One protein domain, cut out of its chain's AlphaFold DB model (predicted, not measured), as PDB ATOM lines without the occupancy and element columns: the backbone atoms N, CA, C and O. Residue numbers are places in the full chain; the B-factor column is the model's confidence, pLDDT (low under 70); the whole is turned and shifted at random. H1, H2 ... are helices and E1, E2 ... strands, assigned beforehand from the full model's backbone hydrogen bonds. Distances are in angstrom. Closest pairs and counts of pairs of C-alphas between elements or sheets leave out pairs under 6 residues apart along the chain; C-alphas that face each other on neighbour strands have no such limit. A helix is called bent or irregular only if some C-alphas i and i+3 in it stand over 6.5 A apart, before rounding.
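What this domain is: This is residues 16 to 154 of the 303 residues of an uncharacterized protein of Omnitrophica bacterium OLB16 (UniProt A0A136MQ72). A long helix, H4, runs beside a ribbon of two strands, E1 and E2, and H6 packs side by side with H4; H2 reaches out toward one end of the elongated model, and the loop of residues 131 to 143 makes the other end. H3 is set off from this body, with short H1 as its nearest helix. The printed part has 139 residues, with six named helices and two named strands in the order H1 H2 E1 H3 H4 E2 H5 H6; the sheet, order E1 E2, is parallel, and the class is mostly helix. The whole is compact, with a radius of gyration of the C-alphas of 16.4 A, and spans 52 by 30 by 23 A.

How they stand to each other: Look first at H1, residues 21 to 24, where the C-alphas of Gly 22 and Gln 58, its closest to E1, residues 52 to 58, are 5.3 A apart. H1 is close to but not clearly touching H3, residues 73 to 83; their closest C-alphas, of Trp 23 and Ala 78, are 6.5 A apart. Next, H2, residues 28 to 43, touches H4, residues 90 to 110, with residues 28 to 29 alone, at a steep tilt of 59 degrees, the same way; the closest C-alphas, of Leu 28 and Gln 107, are 6.5 A apart. E1 and E2, residues 119 to 125, are parallel neighbours at 24 degrees, with N 120 and O 52 at 2.8 A and N 57 and O 123 at 3.0 A, within hydrogen-bond range. E1, H3, H4 and E2 form a strand-helix-strand unit, two parallel neighbour strands with helices between them along the chain, and its crossover is right-handed. The closest C-alphas of H4 and E2, of Leu 105 and Leu 122, are 6.9 A apart. H6, residues 144 to 152, touches H4 at a shallow tilt of 14 degrees, the same way; the closest C-alphas, of Ser 98 and Ile 145, are 4.2 A apart. H5, residues 127 to 130, only just touches H6, with 3 pairs of C-alphas within 8 A; the closest, of Trp 130 and Leu 146, are 5.8 A apart. H3 and H4 are apart. Every O i to N i+4 pair is within hydrogen-bond range in H4 and H6, against 9 of 12 in H2 and 6 of 7 in H3; H1 and H5 are too short for such a pair.

Where its parts are: Find C-alpha 21 at (-30.503, 16.373, -26.495), where H1 begins. H2 covers 22.4 A and is irregular, but only just: C-alphas 30 and 33 are 6.9 A apart. E1 covers 16.4 A, H3 15.4 A and E2 17.1 A. H4 begins at C-alpha 90, (-52.056, 8.061, -24.494), and covers 29.8 A. H6 ends at C-alpha 152, (-35.200, 9.868, -10.051).

The domain as a whole: The two C-alphas farthest apart, of Asn 46 and Gln 138, lie 54.0 A apart. The printed part has no cut; the links E1 to H3 and H5 to H6 are long, and in the latter residues 131 to 132 pair antiparallel with residues 141 to 142. The mean pLDDT of the printed part is 73.0, and 55 residues are under 70: 19 to 27, 34 to 48, 58 to 61 and 63 to 89.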
ATOM      1  N   ASP A  16     -24.306  27.267 -17.489       80.44
ATOM      2  CA  ASP A  16     -25.611  26.735 -17.866       80.44
ATOM      3  C   ASP A  16     -25.638  26.411 -19.360       80.44
ATOM      4  O   ASP A  16     -25.201  27.205 -20.198       80.44
ATOM      5  N   TRP A  17     -26.110  25.211 -19.674       76.12
ATOM      6  CA  TRP A  17     -26.169  24.658 -21.013       76.12
ATOM      7  C   TRP A  17     -27.615  24.296 -21.313       76.12
ATOM      8  O   TRP A  17     -28.188  23.411 -20.684       76.12
ATOM      9  N   HIS A  18     -28.216  24.958 -22.294       73.44
ATOM     10  CA  HIS A  18     -29.543  24.591 -22.788       73.44
ATOM     11  C   HIS A  18     -29.395  23.407 -23.737       73.44
ATOM     12  O   HIS A  18     -28.621  23.467 -24.696       73.44
ATOM     13  N   VAL A  19     -30.035  22.286 -23.395       63.66
ATOM     14  CA  VAL A  19     -29.740  20.979 -23.985       63.66
ATOM     15  C   VAL A  19     -31.023  20.297 -24.436       63.66
ATOM     16  O   VAL A  19     -31.631  19.490 -23.736       63.66
ATOM     17  N   ASP A  20     -31.357  20.491 -25.705       60.94
ATOM     18  CA  ASP A  20     -32.422  19.741 -26.373       60.94
ATOM     19  C   ASP A  20     -31.955  18.339 -26.820       60.94
ATOM     20  O   ASP A  20     -32.440  17.774 -27.800       60.94
ATOM     21  N   SER A  21     -31.003  17.709 -26.118       53.81
ATOM     22  CA  SER A  21     -30.503  16.373 -26.495       53.81
ATOM     23  C   SER A  21     -31.598  15.307 -26.397       53.81
ATOM     24  O   SER A  21     -31.651  14.379 -27.205       53.81
ATOM     25  N   GLY A  22     -32.576  15.479 -25.504       49.38
ATOM     26  CA  GLY A  22     -33.786  14.663 -25.497       49.38
ATOM     27  C   GLY A  22     -34.833  15.047 -26.559       49.38
ATOM     28  O   GLY A  22     -35.904  14.446 -26.533       49.38
ATOM     29  N   TRP A  23     -34.504  15.885 -27.558       42.56
ATOM     30  CA  TRP A  23     -35.180  16.001 -28.872       42.56
ATOM     31  C   TRP A  23     -34.466  15.276 -30.025       42.56
ATOM     32  O   TRP A  23     -35.157  14.738 -30.889       42.56
ATOM     33  N   TYR A  24     -33.130  15.173 -30.015       42.59
ATOM     34  CA  TYR A  24     -32.378  14.621 -31.159       42.59
ATOM     35  C   TYR A  24     -31.552  13.351 -30.870       42.59
ATOM     36  O   TYR A  24     -31.449  12.494 -31.741       42.59
ATOM     37  N   GLU A  25     -31.034  13.147 -29.654       48.03
ATOM     38  CA  GLU A  25     -29.975  12.153 -29.380       48.03
ATOM     39  C   GLU A  25     -30.338  11.045 -28.360       48.03
ATOM     40  O   GLU A  25     -31.456  10.982 -27.835       48.03
ATOM     41  N   GLY A  26     -29.397  10.107 -28.162       60.38
ATOM     42  CA  GLY A  26     -29.537   8.808 -27.483       60.38
ATOM     43  C   GLY A  26     -29.456   8.827 -25.948       60.38
ATOM     44  O   GLY A  26     -30.222   9.522 -25.278       60.38
ATOM     45  N   ARG A  27     -28.618   7.971 -25.343       65.88
ATOM     46  CA  ARG A  27     -28.453   7.917 -23.874       65.88
ATOM     47  C   ARG A  27     -27.500   9.030 -23.445       65.88
ATOM     48  O   ARG A  27     -26.595   9.380 -24.194       65.88
ATOM     49  N   LEU A  28     -27.625   9.534 -22.217       73.88
ATOM     50  CA  LEU A  28     -26.749  10.613 -21.741       73.88
ATOM     51  C   LEU A  28     -25.266  10.199 -21.761       73.88
ATOM     52  O   LEU A  28     -24.400  11.008 -22.080       73.88
ATOM     53  N   ALA A  29     -24.982   8.919 -21.495       70.94
ATOM     54  CA  ALA A  29     -23.643   8.335 -21.597       70.94
ATOM     55  C   ALA A  29     -22.986   8.520 -22.976       70.94
ATOM     56  O   ALA A  29     -21.772   8.701 -23.042       70.94
ATOM     57  N   ASP A  30     -23.779   8.500 -24.051       72.00
ATOM     58  CA  ASP A  30     -23.293   8.656 -25.424       72.00
ATOM     59  C   ASP A  30     -22.900  10.126 -25.706       72.00
ATOM     60  O   ASP A  30     -22.032  10.396 -26.531       72.00
ATOM     61  N   TRP A  31     -23.485  11.077 -24.962       71.19
ATOM     62  CA  TRP A  31     -23.361  12.523 -25.189       71.19
ATOM     63  C   TRP A  31     -22.353  13.243 -24.275       71.19
ATOM     64  O   TRP A  31     -21.710  14.213 -24.684       71.19
ATOM     65  N   LEU A  32     -22.144  12.755 -23.045       74.75
ATOM     66  CA  LEU A  32     -21.169  13.325 -22.096       74.75
ATOM     67  C   LEU A  32     -19.735  13.486 -22.666       74.75
ATOM     68  O   LEU A  32     -19.079  14.470 -22.307       74.75
ATOM     69  N   PRO A  33     -19.218  12.597 -23.545       70.38
ATOM     70  CA  PRO A  33     -17.932  12.808 -24.215       70.38
ATOM     71  C   PRO A  33     -17.952  13.973 -25.218       70.38
ATOM     72  O   PRO A  33     -16.998  14.754 -25.253       70.38
ATOM     73  N   PHE A  34     -19.034  14.110 -25.996       69.50
ATOM     74  CA  PHE A  34     -19.189  15.161 -27.007       69.50
ATOM     75  C   PHE A  34     -19.226  16.547 -26.365       69.50
ATOM     76  O   PHE A  34     -18.474  17.428 -26.778       69.50
ATOM     77  N   LEU A  35     -20.018  16.717 -25.301       67.56
ATOM     78  CA  LEU A  35     -20.085  17.963 -24.532       67.56
ATOM     79  C   LEU A  35     -18.705  18.488 -24.146       67.56
ATOM     80  O   LEU A  35     -18.341  19.615 -24.470       67.56
ATOM     81  N   ARG A  36     -17.916  17.629 -23.491       65.19
ATOM     82  CA  ARG A  36     -16.561  17.950 -23.038       65.19
ATOM     83  C   ARG A  36     -15.685  18.413 -24.202       65.19
ATOM     84  O   ARG A  36     -14.907  19.352 -24.047       65.19
ATOM     85  N   GLN A  37     -15.792  17.752 -25.353       66.25
ATOM     86  CA  GLN A  37     -15.054  18.121 -26.556       66.25
ATOM     87  C   GLN A  37     -15.528  19.468 -27.117       66.25
ATOM     88  O   GLN A  37     -14.697  20.296 -27.480       66.25
ATOM     89  N   TRP A  38     -16.834  19.734 -27.126       65.81
ATOM     90  CA  TRP A  38     -17.404  20.982 -27.630       65.81
ATOM     91  C   TRP A  38     -17.067  22.187 -26.735       65.81
ATOM     92  O   TRP A  38     -16.708  23.240 -27.257       65.81
ATOM     93  N   THR A  39     -17.053  22.037 -25.402       62.59
ATOM     94  CA  THR A  39     -16.545  23.069 -24.474       62.59
ATOM     95  C   THR A  39     -15.079  23.411 -24.766       62.59
ATOM     96  O   THR A  39     -14.730  24.589 -24.870       62.59
ATOM     97  N   LEU A  40     -14.227  22.393 -24.961       63.12
ATOM     98  CA  LEU A  40     -12.806  22.569 -25.294       63.12
ATOM     99  C   LEU A  40     -12.601  23.233 -26.666       63.12
ATOM    100  O   LEU A  40     -11.720  24.078 -26.804       63.12
ATOM    101  N   LEU A  41     -13.419  22.892 -27.666       64.50
ATOM    102  CA  LEU A  41     -13.383  23.514 -28.994       64.50
ATOM    103  C   LEU A  41     -13.841  24.977 -28.960       64.50
ATOM    104  O   LEU A  41     -13.226  25.826 -29.597       64.50
ATOM    105  N   ARG A  42     -14.909  25.285 -28.213       63.97
ATOM    106  CA  ARG A  42     -15.546  26.613 -28.218       63.97
ATOM    107  C   ARG A  42     -14.804  27.651 -27.378       63.97
ATOM    108  O   ARG A  42     -14.923  28.840 -27.660       63.97
ATOM    109  N   LYS A  43     -14.065  27.222 -26.349       63.06
ATOM    110  CA  LYS A  43     -13.313  28.117 -25.446       63.06
ATOM    111  C   LYS A  43     -11.788  27.989 -25.565       63.06
ATOM    112  O   LYS A  43     -11.065  28.804 -24.999       63.06
ATOM    113  N   GLY A  44     -11.294  27.005 -26.317       55.97
ATOM    114  CA  GLY A  44      -9.871  26.684 -26.421       55.97
ATOM    115  C   GLY A  44      -9.359  25.863 -25.233       55.97
ATOM    116  O   GLY A  44      -9.953  25.829 -24.155       55.97
ATOM    117  N   SER A  45      -8.210  25.206 -25.416       55.34
ATOM    118  CA  SER A  45      -7.630  24.265 -24.439       55.34
ATOM    119  C   SER A  45      -7.234  24.882 -23.092       55.34
ATOM    120  O   SER A  45      -7.060  24.144 -22.126       55.34
ATOM    121  N   ASN A  46      -7.090  26.210 -23.029       52.09
ATOM    122  CA  ASN A  46      -6.644  26.948 -21.842       52.09
ATOM    123  C   ASN A  46      -7.788  27.633 -21.077       52.09
ATOM    124  O   ASN A  46      -7.532  28.306 -20.079       52.09
ATOM    125  N   ALA A  47      -9.039  27.508 -21.529       59.69
ATOM    126  CA  ALA A  47     -10.161  28.100 -20.815       59.69
ATOM    127  C   ALA A  47     -10.443  27.389 -19.489       59.69
ATOM    128  O   ALA A  47     -10.294  26.169 -19.359       59.69
ATOM    129  N   ALA A  48     -10.942  28.157 -18.519       64.06
ATOM    130  CA  ALA A  48     -11.585  27.581 -17.353       64.06
ATOM    131  C   ALA A  48     -12.721  26.655 -17.817       64.06
ATOM    132  O   ALA A  48     -13.605  27.064 -18.566       64.06
ATOM    133  N   ASN A  49     -12.674  25.409 -17.358       70.75
ATOM    134  CA  ASN A  49     -13.724  24.414 -17.529       70.75
ATOM    135  C   ASN A  49     -14.421  24.271 -16.165       70.75
ATOM    136  O   ASN A  49     -13.975  23.445 -15.364       70.75
ATOM    137  N   PRO A  50     -15.392  25.133 -15.807       77.25
ATOM    138  CA  PRO A  50     -16.152  25.035 -14.560       77.25
ATOM    139  C   PRO A  50     -17.076  23.802 -14.566       77.25
ATOM    140  O   PRO A  50     -17.149  23.063 -15.548       77.25
ATOM    141  N   PRO A  51     -17.738  23.469 -13.445       83.56
ATOM    142  CA  PRO A  51     -18.897  22.581 -13.481       83.56
ATOM    143  C   PRO A  51     -20.007  23.176 -14.353       83.56
ATOM    144  O   PRO A  51     -20.093  24.397 -14.488       83.56
ATOM    145  N   TRP A  52     -20.875  22.332 -14.904       82.06
ATOM    146  CA  TRP A  52     -22.017  22.790 -15.692       82.06
ATOM    147  C   TRP A  52     -23.329  22.155 -15.237       82.06
ATOM    148  O   TRP A  52     -23.357  21.029 -14.736       82.06
ATOM    149  N   VAL A  53     -24.415  22.892 -15.421       85.00
ATOM    150  CA  VAL A  53     -25.794  22.422 -15.293       85.00
ATOM    151  C   VAL A  53     -26.503  22.562 -16.631       85.00
ATOM    152  O   VAL A  53     -26.033  23.266 -17.522       85.00
ATOM    153  N   SER A  54     -27.652  21.911 -16.754       82.19
ATOM    154  CA  SER A  54     -28.632  22.257 -17.778       82.19
ATOM    155  C   SER A  54     -29.921  22.675 -17.094       82.19
ATOM    156  O   SER A  54     -30.579  21.820 -16.502       82.19
ATOM    157  N   SER A  55     -30.244  23.971 -17.110       81.75
ATOM    158  CA  SER A  55     -31.520  24.503 -16.605       81.75
ATOM    159  C   SER A  55     -32.718  24.072 -17.458       81.75
ATOM    160  O   SER A  55     -33.840  24.015 -16.960       81.75
ATOM    161  N   GLU A  56     -32.456  23.716 -18.718       76.38
ATOM    162  CA  GLU A  56     -33.440  23.256 -19.687       76.38
ATOM    163  C   GLU A  56     -32.942  21.978 -20.378       76.38
ATOM    164  O   GLU A  56     -32.241  22.036 -21.393       76.38
ATOM    165  N   ILE A  57     -33.323  20.812 -19.832       73.50
ATOM    166  CA  ILE A  57     -33.231  19.533 -20.550       73.50
ATOM    167  C   ILE A  57     -34.620  18.962 -20.850       73.50
ATOM    168  O   ILE A  57     -35.434  18.720 -19.959       73.50
ATOM    169  N   GLN A  58     -34.902  18.733 -22.127       66.81
ATOM    170  CA  GLN A  58     -36.227  18.331 -22.606       66.81
ATOM    171  C   GLN A  58     -36.235  16.848 -22.979       66.81
ATOM    172  O   GLN A  58     -35.276  16.392 -23.595       66.81
ATOM    173  N   SER A  59     -37.286  16.072 -22.674       58.41
ATOM    174  CA  SER A  59     -37.373  14.670 -23.132       58.41
ATOM    175  C   SER A  59     -38.800  14.178 -23.422       58.41
ATOM    176  O   SER A  59     -39.387  13.423 -22.645       58.41
ATOM    177  N   GLY A  60     -39.326  14.559 -24.588       59.69
ATOM    178  CA  GLY A  60     -40.635  14.128 -25.084       59.69
ATOM    179  C   GLY A  60     -41.816  14.826 -24.400       59.69
ATOM    180  O   GLY A  60     -41.792  15.110 -23.200       59.69
ATOM    181  N   TYR A  61     -42.874  15.078 -25.171       66.44
ATOM    182  CA  TYR A  61     -44.045  15.814 -24.704       66.44
ATOM    183  C   TYR A  61     -45.351  15.056 -24.912       66.44
ATOM    184  O   TYR A  61     -45.611  14.483 -25.967       66.44
ATOM    185  N   SER A  62     -46.188  15.129 -23.883       71.12
ATOM    186  CA  SER A  62     -47.621  14.875 -23.937       71.12
ATOM    187  C   SER A  62     -48.343  16.203 -23.690       71.12
ATOM    188  O   SER A  62     -47.866  17.025 -22.901       71.12
ATOM    189  N   SER A  63     -49.481  16.429 -24.343       68.94
ATOM    190  CA  SER A  63     -50.181  17.714 -24.295       68.94
ATOM    191  C   SER A  63     -50.583  18.119 -22.872       68.94
ATOM    192  O   SER A  63     -50.956  17.285 -22.033       68.94
ATOM    193  N   ALA A  64     -50.527  19.420 -22.587       56.97
ATOM    194  CA  ALA A  64     -51.151  19.994 -21.403       56.97
ATOM    195  C   ALA A  64     -52.679  19.831 -21.518       56.97
ATOM    196  O   ALA A  64     -53.289  20.346 -22.451       56.97
ATOM    197  N   GLY A  65     -53.293  19.093 -20.590       59.69
ATOM    198  CA  GLY A  65     -54.743  18.844 -20.568       59.69
ATOM    199  C   GLY A  65     -55.142  17.392 -20.842       59.69
ATOM    200  O   GLY A  65     -55.788  16.795 -19.992       59.69
ATOM    201  N   GLN A  66     -54.737  16.808 -21.976       61.84
ATOM    202  CA  GLN A  66     -55.227  15.482 -22.405       61.84
ATOM    203  C   GLN A  66     -54.177  14.361 -22.373       61.84
ATOM    204  O   GLN A  66     -54.545  13.194 -22.355       61.84
ATOM    205  N   GLY A  67     -52.878  14.680 -22.358       58.19
ATOM    206  CA  GLY A  67     -51.828  13.652 -22.367       58.19
ATOM    207  C   GLY A  67     -51.602  12.969 -23.727       58.19
ATOM    208  O   GLY A  67     -50.849  12.003 -23.786       58.19
ATOM    209  N   VAL A  68     -52.200  13.487 -24.804       67.44
ATOM    210  CA  VAL A  68     -52.026  13.017 -26.195       67.44
ATOM    211  C   VAL A  68     -50.706  13.526 -26.810       67.44
ATOM    212  O   VAL A  68     -50.114  14.462 -26.256       67.44
ATOM    213  N   PRO A  69     -50.230  12.985 -27.952       63.16
ATOM    214  CA  PRO A  69     -49.108  13.571 -28.692       63.16
ATOM    215  C   PRO A  69     -49.349  15.055 -29.014       63.16
ATOM    216  O   PRO A  69     -50.459  15.441 -29.383       63.16
ATOM    217  N   VAL A  70     -48.322  15.901 -28.884       62.84
ATOM    218  CA  VAL A  70     -48.455  17.331 -29.222       62.84
ATOM    219  C   VAL A  70     -48.505  17.497 -30.741       62.84
ATOM    220  O   VAL A  70     -47.694  16.929 -31.467       62.84
ATOM    221  N   GLY A  71     -49.509  18.235 -31.220       51.84
ATOM    222  CA  GLY A  71     -49.965  18.182 -32.611       51.84
ATOM    223  C   GLY A  71     -49.172  18.990 -33.642       51.84
ATOM    224  O   GLY A  71     -49.595  19.032 -34.796       51.84
ATOM    225  N   SER A  72     -48.072  19.663 -33.281       58.22
ATOM    226  CA  SER A  72     -47.300  20.417 -34.278       58.22
ATOM    227  C   SER A  72     -46.480  19.476 -35.164       58.22
ATOM    228  O   SER A  72     -45.951  18.463 -34.703       58.22
ATOM    229  N   THR A  73     -46.342  19.805 -36.451       56.28
ATOM    230  CA  THR A  73     -45.578  18.974 -37.396       56.28
ATOM    231  C   THR A  73     -44.152  18.677 -36.902       56.28
ATOM    232  O   THR A  73     -43.784  17.505 -36.929       56.28
ATOM    233  N   PRO A  74     -43.364  19.645 -36.378       55.91
ATOM    234  CA  PRO A  74     -42.032  19.358 -35.840       55.91
ATOM    235  C   PRO A  74     -42.038  18.385 -34.654       55.91
ATOM    236  O   PRO A  74     -41.207  17.481 -34.617       55.91
ATOM    237  N   GLU A  75     -42.978  18.519 -33.713       55.44
ATOM    238  CA  GLU A  75     -43.066  17.653 -32.525       55.44
ATOM    239  C   GLU A  75     -43.541  16.241 -32.883       55.44
ATOM    240  O   GLU A  75     -42.960  15.257 -32.417       55.44
ATOM    241  N   ILE A  76     -44.535  16.122 -33.773       57.41
ATOM    242  CA  ILE A  76     -44.966  14.838 -34.341       57.41
ATOM    243  C   ILE A  76     -43.792  14.176 -35.061       57.41
ATOM    244  O   ILE A  76     -43.565  12.982 -34.878       57.41
ATOM    245  N   THR A  77     -43.025  14.915 -35.870       55.16
ATOM    246  CA  THR A  77     -41.875  14.355 -36.588       55.16
ATOM    247  C   THR A  77     -40.757  13.938 -35.628       55.16
ATOM    248  O   THR A  77     -40.287  12.806 -35.729       55.16
ATOM    249  N   ALA A  78     -40.370  14.773 -34.659       52.81
ATOM    250  CA  ALA A  78     -39.341  14.446 -33.663       52.81
ATOM    251  C   ALA A  78     -39.730  13.240 -32.787       52.81
ATOM    252  O   ALA A  78     -38.888  12.398 -32.467       52.81
ATOM    253  N   THR A  79     -41.019  13.112 -32.458       53.28
ATOM    254  CA  THR A  79     -41.584  11.926 -31.799       53.28
ATOM    255  C   THR A  79     -41.485  10.705 -32.720       53.28
ATOM    256  O   THR A  79     -40.911   9.681 -32.335       53.28
ATOM    257  N   ARG A  80     -41.943  10.832 -33.976       56.78
ATOM    258  CA  ARG A  80     -41.933   9.754 -34.980       56.78
ATOM    259  C   ARG A  80     -40.546   9.196 -35.284       56.78
ATOM    260  O   ARG A  80     -40.407   7.990 -35.456       56.78
ATOM    261  N   MET A  81     -39.518  10.044 -35.303       48.34
ATOM    262  CA  MET A  81     -38.134   9.616 -35.534       48.34
ATOM    263  C   MET A  81     -37.572   8.706 -34.425       48.34
ATOM    264  O   MET A  81     -36.519   8.107 -34.627       48.34
ATOM    265  N   ARG A  82     -38.205   8.635 -33.240       50.09
ATOM    266  CA  ARG A  82     -37.572   8.083 -32.022       50.09
ATOM    267  C   ARG A  82     -38.387   7.022 -31.290       50.09
ATOM    268  O   ARG A  82     -37.779   6.144 -30.686       50.09
ATOM    269  N   ILE A  83     -39.717   7.060 -31.372       48.38
ATOM    270  CA  ILE A  83     -40.585   5.966 -30.892       48.38
ATOM    271  C   ILE A  83     -41.296   5.215 -32.025       48.38
ATOM    272  O   ILE A  83     -42.137   4.362 -31.763       48.38
ATOM    273  N   GLY A  84     -40.955   5.511 -33.285       51.75
ATOM    274  CA  GLY A  84     -41.804   5.159 -34.423       51.75
ATOM    275  C   GLY A  84     -43.094   5.977 -34.383       51.75
ATOM    276  O   GLY A  84     -43.155   7.007 -33.714       51.75
ATOM    277  N   THR A  85     -44.144   5.539 -35.079       54.28
ATOM    278  CA  THR A  85     -45.474   6.149 -34.920       54.28
ATOM    279  C   THR A  85     -45.832   6.183 -33.428       54.28
ATOM    280  O   THR A  85     -45.877   5.108 -32.828       54.28
ATOM    281  N   PRO A  86     -46.041   7.367 -32.806       55.34
ATOM    282  CA  PRO A  86     -46.487   7.421 -31.420       55.34
ATOM    283  C   PRO A  86     -47.749   6.569 -31.283       55.34
ATOM    284  O   PRO A  86     -48.603   6.655 -32.167       55.34
ATOM    285  N   PRO A  87     -47.874   5.747 -30.229       57.22
ATOM    286  CA  PRO A  87     -49.101   5.002 -30.017       57.22
ATOM    287  C   PRO A  87     -50.261   5.994 -29.895       57.22
ATOM    288  O   PRO A  87     -50.156   6.990 -29.178       57.22
ATOM    289  N   ASP A  88     -51.372   5.701 -30.573       60.78
ATOM    290  CA  ASP A  88     -52.622   6.453 -30.395       60.78
ATOM    291  C   ASP A  88     -53.144   6.309 -28.945       60.78
ATOM    292  O   ASP A  88     -53.889   7.153 -28.443       60.78
ATOM    293  N   ASP A  89     -52.689   5.265 -28.239       68.38
ATOM    294  CA  ASP A  89     -52.840   5.106 -26.797       68.38
ATOM    295  C   ASP A  89     -51.974   6.111 -26.010       68.38
ATOM    296  O   ASP A  89     -50.743   6.022 -25.921       68.38
ATOM    297  N   SER A  90     -52.663   7.048 -25.359       73.06
ATOM    298  CA  SER A  90     -52.056   8.061 -24.494       73.06
ATOM    299  C   SER A  90     -51.406   7.470 -23.236       73.06
ATOM    300  O   SER A  90     -50.464   8.066 -22.715       73.06
ATOM    301  N   ALA A  91     -51.842   6.299 -22.750       76.62
ATOM    302  CA  ALA A  91     -51.216   5.648 -21.600       76.62
ATOM    303  C   ALA A  91     -49.782   5.206 -21.932       76.62
ATOM    304  O   ALA A  91     -48.851   5.530 -21.191       76.62
ATOM    305  N   ALA A  92     -49.585   4.569 -23.090       72.50
ATOM    306  CA  ALA A  92     -48.266   4.175 -23.581       72.50
ATOM    307  C   ALA A  92     -47.339   5.383 -23.840       72.50
ATOM    308  O   ALA A  92     -46.147   5.328 -23.519       72.50
ATOM    309  N   LEU A  93     -47.868   6.505 -24.351       74.94
ATOM    310  CA  LEU A  93     -47.097   7.751 -24.489       74.94
ATOM    311  C   LEU A  93     -46.639   8.296 -23.127       74.94
ATOM    312  O   LEU A  93     -45.474   8.666 -22.966       74.94
ATOM    313  N   LEU A  94     -47.543   8.352 -22.146       80.38
ATOM    314  CA  LEU A  94     -47.251   8.855 -20.802       80.38
ATOM    315  C   LEU A  94     -46.261   7.952 -20.060       80.38
ATOM    316  O   LEU A  94     -45.361   8.463 -19.388       80.38
ATOM    317  N   GLU A  95     -46.366   6.630 -20.213       78.62
ATOM    318  CA  GLU A  95     -45.382   5.682 -19.689       78.62
ATOM    319  C   GLU A  95     -44.002   5.927 -20.316       78.62
ATOM    320  O   GLU A  95     -43.018   6.089 -19.588       78.62
ATOM    321  N   PHE A  96     -43.920   6.038 -21.648       76.62
ATOM    322  CA  PHE A  96     -42.664   6.320 -22.343       76.62
ATOM    323  C   PHE A  96     -42.028   7.638 -21.874       76.62
ATOM    324  O   PHE A  96     -40.838   7.666 -21.544       76.62
ATOM    325  N   GLN A  97     -42.816   8.717 -21.788       79.69
ATOM    326  CA  GLN A  97     -42.359  10.027 -21.311       79.69
ATOM    327  C   GLN A  97     -41.761   9.917 -19.896       79.69
ATOM    328  O   GLN A  97     -40.664  10.416 -19.629       79.69
ATOM    329  N   SER A  98     -42.454   9.189 -19.015       84.81
ATOM    330  CA  SER A  98     -42.058   8.938 -17.626       84.81
ATOM    331  C   SER A  98     -40.762   8.131 -17.528       84.81
ATOM    332  O   SER A  98     -39.839   8.528 -16.814       84.81
ATOM    333  N   GLN A  99     -40.651   7.023 -18.273       81.06
ATOM    334  CA  GLN A  99     -39.437   6.201 -18.317       81.06
ATOM    335  C   GLN A  99     -38.240   6.997 -18.862       81.06
ATOM    336  O   GLN A  99     -37.130   6.884 -18.332       81.06
ATOM    337  N   ARG A 100     -38.446   7.819 -19.902       80.19
ATOM    338  CA  ARG A 100     -37.373   8.567 -20.572       80.19
ATOM    339  C   ARG A 100     -36.771   9.648 -19.679       80.19
ATOM    340  O   ARG A 100     -35.545   9.662 -19.543       80.19
ATOM    341  N   ILE A 101     -37.587  10.496 -19.039       82.19
ATOM    342  CA  ILE A 101     -37.052  11.542 -18.150       82.19
ATOM    343  C   ILE A 101     -36.413  10.941 -16.897       82.19
ATOM    344  O   ILE A 101     -35.342  11.381 -16.479       82.19
ATOM    345  N   ARG A 102     -37.015   9.879 -16.342       87.75
ATOM    346  CA  ARG A 102     -36.471   9.157 -15.190       87.75
ATOM    347  C   ARG A 102     -35.082   8.615 -15.504       87.75
ATOM    348  O   ARG A 102     -34.139   8.897 -14.773       87.75
ATOM    349  N   THR A 103     -34.942   7.914 -16.630       84.06
ATOM    350  CA  THR A 103     -33.655   7.372 -17.093       84.06
ATOM    351  C   THR A 103     -32.619   8.482 -17.286       84.06
ATOM    352  O   THR A 103     -31.461   8.304 -16.924       84.06
ATOM    353  N   LEU A 104     -33.015   9.631 -17.842       83.81
ATOM    354  CA  LEU A 104     -32.121  10.764 -18.094       83.81
ATOM    355  C   LEU A 104     -31.569  11.372 -16.792       83.81
ATOM    356  O   LEU A 104     -30.358  11.568 -16.666       83.81
ATOM    357  N   LEU A 105     -32.442  11.603 -15.809       88.12
ATOM    358  CA  LEU A 105     -32.084  12.108 -14.481       88.12
ATOM    359  C   LEU A 105     -31.246  11.105 -13.675       88.12
ATOM    360  O   LEU A 105     -30.240  11.477 -13.070       88.12
ATOM    361  N   GLU A 106     -31.620   9.826 -13.705       90.31
ATOM    362  CA  GLU A 106     -30.859   8.747 -13.073       90.31
ATOM    363  C   GLU A 106     -29.446   8.641 -13.678       90.31
ATOM    364  O   GLU A 106     -28.460   8.629 -12.941       90.31
ATOM    365  N   GLN A 107     -29.319   8.667 -15.012       87.06
ATOM    366  CA  GLN A 107     -28.025   8.643 -15.706       87.06
ATOM    367  C   GLN A 107     -27.149   9.860 -15.385       87.06
ATOM    368  O   GLN A 107     -25.935   9.714 -15.253       87.06
ATOM    369  N   ALA A 108     -27.734  11.048 -15.228       87.38
ATOM    370  CA  ALA A 108     -26.997  12.262 -14.875       87.38
ATOM    371  C   ALA A 108     -26.299  12.152 -13.518       87.38
ATOM    372  O   ALA A 108     -25.137  12.532 -13.373       87.38
ATOM    373  N   ARG A 109     -27.002  11.587 -12.534       90.88
ATOM    374  CA  ARG A 109     -26.486  11.362 -11.181       90.88
ATOM    375  C   ARG A 109     -25.517  10.181 -11.136       90.88
ATOM    376  O   ARG A 109     -24.453  10.285 -10.532       90.88
ATOM    377  N   ALA A 110     -25.837   9.091 -11.834       88.88
ATOM    378  CA  ALA A 110     -24.985   7.913 -11.955       88.88
ATOM    379  C   ALA A 110     -23.627   8.223 -12.610       88.88
ATOM    380  O   ALA A 110     -22.579   7.844 -12.085       88.88
ATOM    381  N   PHE A 111     -23.630   8.924 -13.745       85.31
ATOM    382  CA  PHE A 111     -22.428   9.172 -14.548       85.31
ATOM    383  C   PHE A 111     -21.704  10.478 -14.207       85.31
ATOM    384  O   PHE A 111     -20.730  10.815 -14.883       85.31
ATOM    385  N   ARG A 112     -22.127  11.208 -13.169       85.31
ATOM    386  CA  ARG A 112     -21.439  12.407 -12.676       85.31
ATOM    387  C   ARG A 112     -19.977  12.103 -12.334       85.31
ATOM    388  O   ARG A 112     -19.689  11.386 -11.381       85.31
ATOM    389  N   ASP A 113     -19.049  12.722 -13.061       82.44
ATOM    390  CA  ASP A 113     -17.614  12.644 -12.779       82.44
ATOM    391  C   ASP A 113     -17.001  14.058 -12.851       82.44
ATOM    392  O   ASP A 113     -16.815  14.594 -13.953       82.44
ATOM    393  N   PRO A 114     -16.645  14.677 -11.703       78.44
ATOM    394  CA  PRO A 114     -16.108  16.039 -11.653       78.44
ATOM    395  C   PRO A 114     -14.705  16.183 -12.268       78.44
ATOM    396  O   PRO A 114     -14.198  17.298 -12.366       78.44
ATOM    397  N   ARG A 115     -14.060  15.083 -12.681       77.44
ATOM    398  CA  ARG A 115     -12.778  15.087 -13.404       77.44
ATOM    399  C   ARG A 115     -12.960  14.897 -14.911       77.44
ATOM    400  O   ARG A 115     -12.135  15.389 -15.676       77.44
ATOM    401  N   LYS A 116     -14.016  14.197 -15.344       76.81
ATOM    402  CA  LYS A 116     -14.275  13.909 -16.768       76.81
ATOM    403  C   LYS A 116     -15.295  14.851 -17.392       76.81
ATOM    404  O   LYS A 116     -14.939  15.571 -18.317       76.81
ATOM    405  N   ASN A 117     -16.539  14.822 -16.911       78.62
ATOM    406  CA  ASN A 117     -17.664  15.528 -17.534       78.62
ATOM    407  C   ASN A 117     -18.125  16.764 -16.763       78.62
ATOM    408  O   ASN A 117     -18.729  17.630 -17.378       78.62
ATOM    409  N   ARG A 118     -17.823  16.875 -15.463       80.50
ATOM    410  CA  ARG A 118     -18.151  18.038 -14.616       80.50
ATOM    411  C   ARG A 118     -19.641  18.412 -14.550       80.50
ATOM    412  O   ARG A 118     -19.967  19.538 -14.179       80.50
ATOM    413  N   LEU A 119     -20.529  17.467 -14.855       83.88
ATOM    414  CA  LEU A 119     -21.974  17.639 -14.720       83.88
ATOM    415  C   LEU A 119     -22.343  17.838 -13.241       83.88
ATOM    416  O   LEU A 119     -22.110  16.956 -12.420       83.88
ATOM    417  N   ALA A 120     -22.915  18.989 -12.899       84.38
ATOM    418  CA  ALA A 120     -23.361  19.323 -11.548       84.38
ATOM    419  C   ALA A 120     -24.847  18.990 -11.312       84.38
ATOM    420  O   ALA A 120     -25.222  18.653 -10.188       84.38
ATOM    421  N   GLY A 121     -25.678  19.030 -12.359       85.12
ATOM    422  CA  GLY A 121     -27.099  18.686 -12.292       85.12
ATOM    423  C   GLY A 121     -27.849  18.954 -13.598       85.12
ATOM    424  O   GLY A 121     -27.359  19.669 -14.469       85.12
ATOM    425  N   LEU A 122     -29.043  18.376 -13.721       86.12
ATOM    426  CA  LEU A 122     -29.974  18.620 -14.822       86.12
ATOM    427  C   LEU A 122     -31.340  19.015 -14.255       86.12
ATOM    428  O   LEU A 122     -31.823  18.391 -13.304       86.12
ATOM    429  N   PHE A 123     -31.964  20.006 -14.880       85.25
ATOM    430  CA  PHE A 123     -33.294  20.503 -14.566       85.25
ATOM    431  C   PHE A 123     -34.198  20.260 -15.784       85.25
ATOM    432  O   PHE A 123     -33.964  20.808 -16.862       85.25
ATOM    433  N   PRO A 124     -35.192  19.368 -15.663       81.88
ATOM    434  CA  PRO A 124     -36.106  19.079 -16.752       81.88
ATOM    435  C   PRO A 124     -36.971  20.273 -17.158       81.88
ATOM    436  O   PRO A 124     -37.556  20.941 -16.303       81.88
ATOM    437  N   PHE A 125     -37.167  20.442 -18.462       76.38
ATOM    438  CA  PHE A 125     -38.114  21.391 -19.036       76.38
ATOM    439  C   PHE A 125     -39.153  20.665 -19.916       76.38
ATOM    440  O   PHE A 125     -38.823  19.708 -20.613       76.38
ATOM    441  N   THR A 126     -40.435  21.039 -19.932       72.06
ATOM    442  CA  THR A 126     -41.170  21.952 -19.035       72.06
ATOM    443  C   THR A 126     -42.006  21.156 -18.028       72.06
ATOM    444  O   THR A 126     -42.730  20.225 -18.394       72.06
ATOM    445  N   CYS A 127     -41.945  21.542 -16.751       73.94
ATOM    446  CA  CYS A 127     -42.685  20.890 -15.667       73.94
ATOM    447  C   CYS A 127     -44.214  21.055 -15.773       73.94
ATOM    448  O   CYS A 127     -44.951  20.239 -15.221       73.94
ATOM    449  N   ALA A 128     -44.718  22.035 -16.534       77.25
ATOM    450  CA  ALA A 128     -46.153  22.184 -16.794       77.25
ATOM    451  C   ALA A 128     -46.742  20.951 -17.509       77.25
ATOM    452  O   ALA A 128     -47.869  20.541 -17.235       77.25
ATOM    453  N   ASN A 129     -45.947  20.293 -18.361       77.56
ATOM    454  CA  ASN A 129     -46.364  19.087 -19.074       77.56
ATOM    455  C   ASN A 129     -46.414  17.832 -18.183       77.56
ATOM    456  O   ASN A 129     -46.800  16.772 -18.679       77.56
ATOM    457  N   TRP A 130     -46.088  17.939 -16.887       84.81
ATOM    458  CA  TRP A 130     -46.219  16.870 -15.885       84.81
ATOM    459  C   TRP A 130     -47.579  16.820 -15.192       84.81
ATOM    460  O   TRP A 130     -47.812  15.945 -14.360       84.81
ATOM    461  N   PHE A 131     -48.484  17.725 -15.553       85.75
ATOM    462  CA  PHE A 131     -49.827  17.786 -15.003       85.75
ATOM    463  C   PHE A 131     -50.869  17.749 -16.121       85.75
ATOM    464  O   PHE A 131     -50.631  18.187 -17.252       85.75
ATOM    465  N   TYR A 132     -52.045  17.227 -15.804       85.00
ATOM    466  CA  TYR A 132     -53.262  17.552 -16.531       85.00
ATOM    467  C   TYR A 132     -53.754  18.924 -16.060       85.00
ATOM    468  O   TYR A 132     -53.648  19.257 -14.881       85.00
ATOM    469  N   ASN A 133     -54.269  19.721 -16.996       82.81
ATOM    470  CA  ASN A 133     -54.810  21.067 -16.762       82.81
ATOM    471  C   ASN A 133     -53.891  22.010 -15.943       82.81
ATOM    472  O   ASN A 133     -54.363  22.627 -14.988       82.81
ATOM    473  N   PRO A 134     -52.599  22.181 -16.303       83.12
ATOM    474  CA  PRO A 134     -51.634  22.957 -15.509       83.12
ATOM    475  C   PRO A 134     -52.022  24.425 -15.265       83.12
ATOM    476  O   PRO A 134     -51.533  25.034 -14.320       83.12
ATOM    477  N   MET A 135     -52.910  24.987 -16.093       84.75
ATOM    478  CA  MET A 135     -53.393  26.370 -15.985       84.75
ATOM    479  C   MET A 135     -54.695  26.518 -15.176       84.75
ATOM    480  O   MET A 135     -55.159  27.640 -14.989       84.75
ATOM    481  N   THR A 136     -55.289  25.419 -14.694       86.38
ATOM    482  CA  THR A 136     -56.584  25.413 -13.993       86.38
ATOM    483  C   THR A 136     -56.409  24.797 -12.602       86.38
ATOM    484  O   THR A 136     -56.550  23.580 -12.465       86.38
ATOM    485  N   PRO A 137     -56.115  25.586 -11.547       88.50
ATOM    486  CA  PRO A 137     -55.715  25.061 -10.236       88.50
ATOM    487  C   PRO A 137     -56.684  24.043  -9.614       88.50
ATOM    488  O   PRO A 137     -56.249  23.109  -8.954       88.50
ATOM    489  N   GLN A 138     -57.989  24.191  -9.852       92.62
ATOM    490  CA  GLN A 138     -59.040  23.308  -9.331       92.62
ATOM    491  C   GLN A 138     -59.155  21.972 -10.090       92.62
ATOM    492  O   GLN A 138     -59.783  21.044  -9.592       92.62
ATOM    493  N   ALA A 139     -58.571  21.878 -11.288       85.25
ATOM    494  CA  ALA A 139     -58.563  20.686 -12.144       85.25
ATOM    495  C   ALA A 139     -57.143  20.129 -12.376       85.25
ATOM    496  O   ALA A 139     -56.957  19.239 -13.211       85.25
ATOM    497  N   LEU A 140     -56.154  20.673 -11.658       89.19
ATOM    498  CA  LEU A 140     -54.756  20.266 -11.693       89.19
ATOM    499  C   LEU A 140     -54.610  18.862 -11.099       89.19
ATOM    500  O   LEU A 140     -54.921  18.641  -9.930       89.19
ATOM    501  N   SER A 141     -54.077  17.921 -11.874       89.94
ATOM    502  CA  SER A 141     -53.740  16.585 -11.373       89.94
ATOM    503  C   SER A 141     -52.420  16.081 -11.968       89.94
ATOM    504  O   SER A 141     -52.072  16.443 -13.095       89.94
ATOM    505  N   PRO A 142     -51.629  15.290 -11.223       91.62
ATOM    506  CA  PRO A 142     -50.330  14.828 -11.694       91.62
ATOM    507  C   PRO A 142     -50.469  13.748 -12.775       91.62
ATOM    508  O   PRO A 142     -51.301  12.847 -12.681       91.62
ATOM    509  N   LYS A 143     -49.600  13.804 -13.786       89.25
ATOM    510  CA  LYS A 143     -49.350  12.695 -14.717       89.25
ATOM    511  C   LYS A 143     -48.324  11.716 -14.111       89.25
ATOM    512  O   LYS A 143     -47.542  12.129 -13.249       89.25
ATOM    513  N   PRO A 144     -48.223  10.462 -14.607       89.62
ATOM    514  CA  PRO A 144     -47.265   9.459 -14.106       89.62
ATOM    515  C   PRO A 144     -45.796   9.919 -14.082       89.62
ATOM    516  O   PRO A 144     -45.004   9.488 -13.242       89.62
ATOM    517  N   ILE A 145     -45.440  10.860 -14.960       87.38
ATOM    518  CA  ILE A 145     -44.106  11.459 -15.036       87.38
ATOM    519  C   ILE A 145     -43.685  12.148 -13.731       87.38
ATOM    520  O   ILE A 145     -42.504  12.093 -13.395       87.38
ATOM    521  N   LEU A 146     -44.610  12.722 -12.952       90.88
ATOM    522  CA  LEU A 146     -44.264  13.365 -11.681       90.88
ATOM    523  C   LEU A 146     -43.729  12.347 -10.658       90.88
ATOM    524  O   LEU A 146     -42.732  12.611  -9.987       90.88
ATOM    525  N   GLU A 147     -44.336  11.160 -10.583       92.31
ATOM    526  CA  GLU A 147     -43.861  10.068  -9.723       92.31
ATOM    527  C   GLU A 147     -42.505   9.531 -10.209       92.31
ATOM    528  O   GLU A 147     -41.594   9.293  -9.412       92.31
ATOM    529  N   ALA A 148     -42.337   9.381 -11.526       90.44
ATOM    530  CA  ALA A 148     -41.093   8.904 -12.126       90.44
ATOM    531  C   ALA A 148     -39.918   9.879 -11.909       90.44
ATOM    532  O   ALA A 148     -38.801   9.444 -11.620       90.44
ATOM    533  N   VAL A 149     -40.178  11.189 -11.977       90.56
ATOM    534  CA  VAL A 149     -39.226  12.253 -11.623       90.56
ATOM    535  C   VAL A 149     -38.935  12.248 -10.118       90.56
ATOM    536  O   VAL A 149     -37.770  12.323  -9.729       90.56
ATOM    537  N   GLY A 150     -39.952  12.069  -9.268       92.25
ATOM    538  CA  GLY A 150     -39.778  11.915  -7.819       92.25
ATOM    539  C   GLY A 150     -38.837  10.759  -7.454       92.25
ATOM    540  O   GLY A 150     -37.907  10.951  -6.673       92.25
ATOM    541  N   LYS A 151     -39.007   9.591  -8.091       92.81
ATOM    542  CA  LYS A 151     -38.094   8.437  -7.957       92.81
ATOM    543  C   LYS A 151     -36.672   8.757  -8.433       92.81
ATOM    544  O   LYS A 151     -35.704   8.383  -7.780       92.81
ATOM    545  N   ALA A 152     -36.519   9.485  -9.541       91.69
ATOM    546  CA  ALA A 152     -35.200   9.868 -10.051       91.69
ATOM    547  C   ALA A 152     -34.448  10.863  -9.144       91.69
ATOM    548  O   ALA A 152     -33.214  10.895  -9.156       91.69
ATOM    549  N   TYR A 153     -35.171  11.651  -8.342       91.81
ATOM    550  CA  TYR A 153     -34.621  12.567  -7.337       91.81
ATOM    551  C   TYR A 153     -34.507  11.966  -5.922       91.81
ATOM    552  O   TYR A 153     -34.103  12.676  -5.002       91.81
ATOM    553  N   SER A 154     -34.787  10.668  -5.726       95.00
ATOM    554  CA  SER A 154     -34.584   9.998  -4.431       95.00
ATOM    555  C   SER A 154     -33.150  10.203  -3.902       95.00
ATOM    556  O   SER A 154     -32.204  10.127  -4.695       95.00
TER     557      SER A 154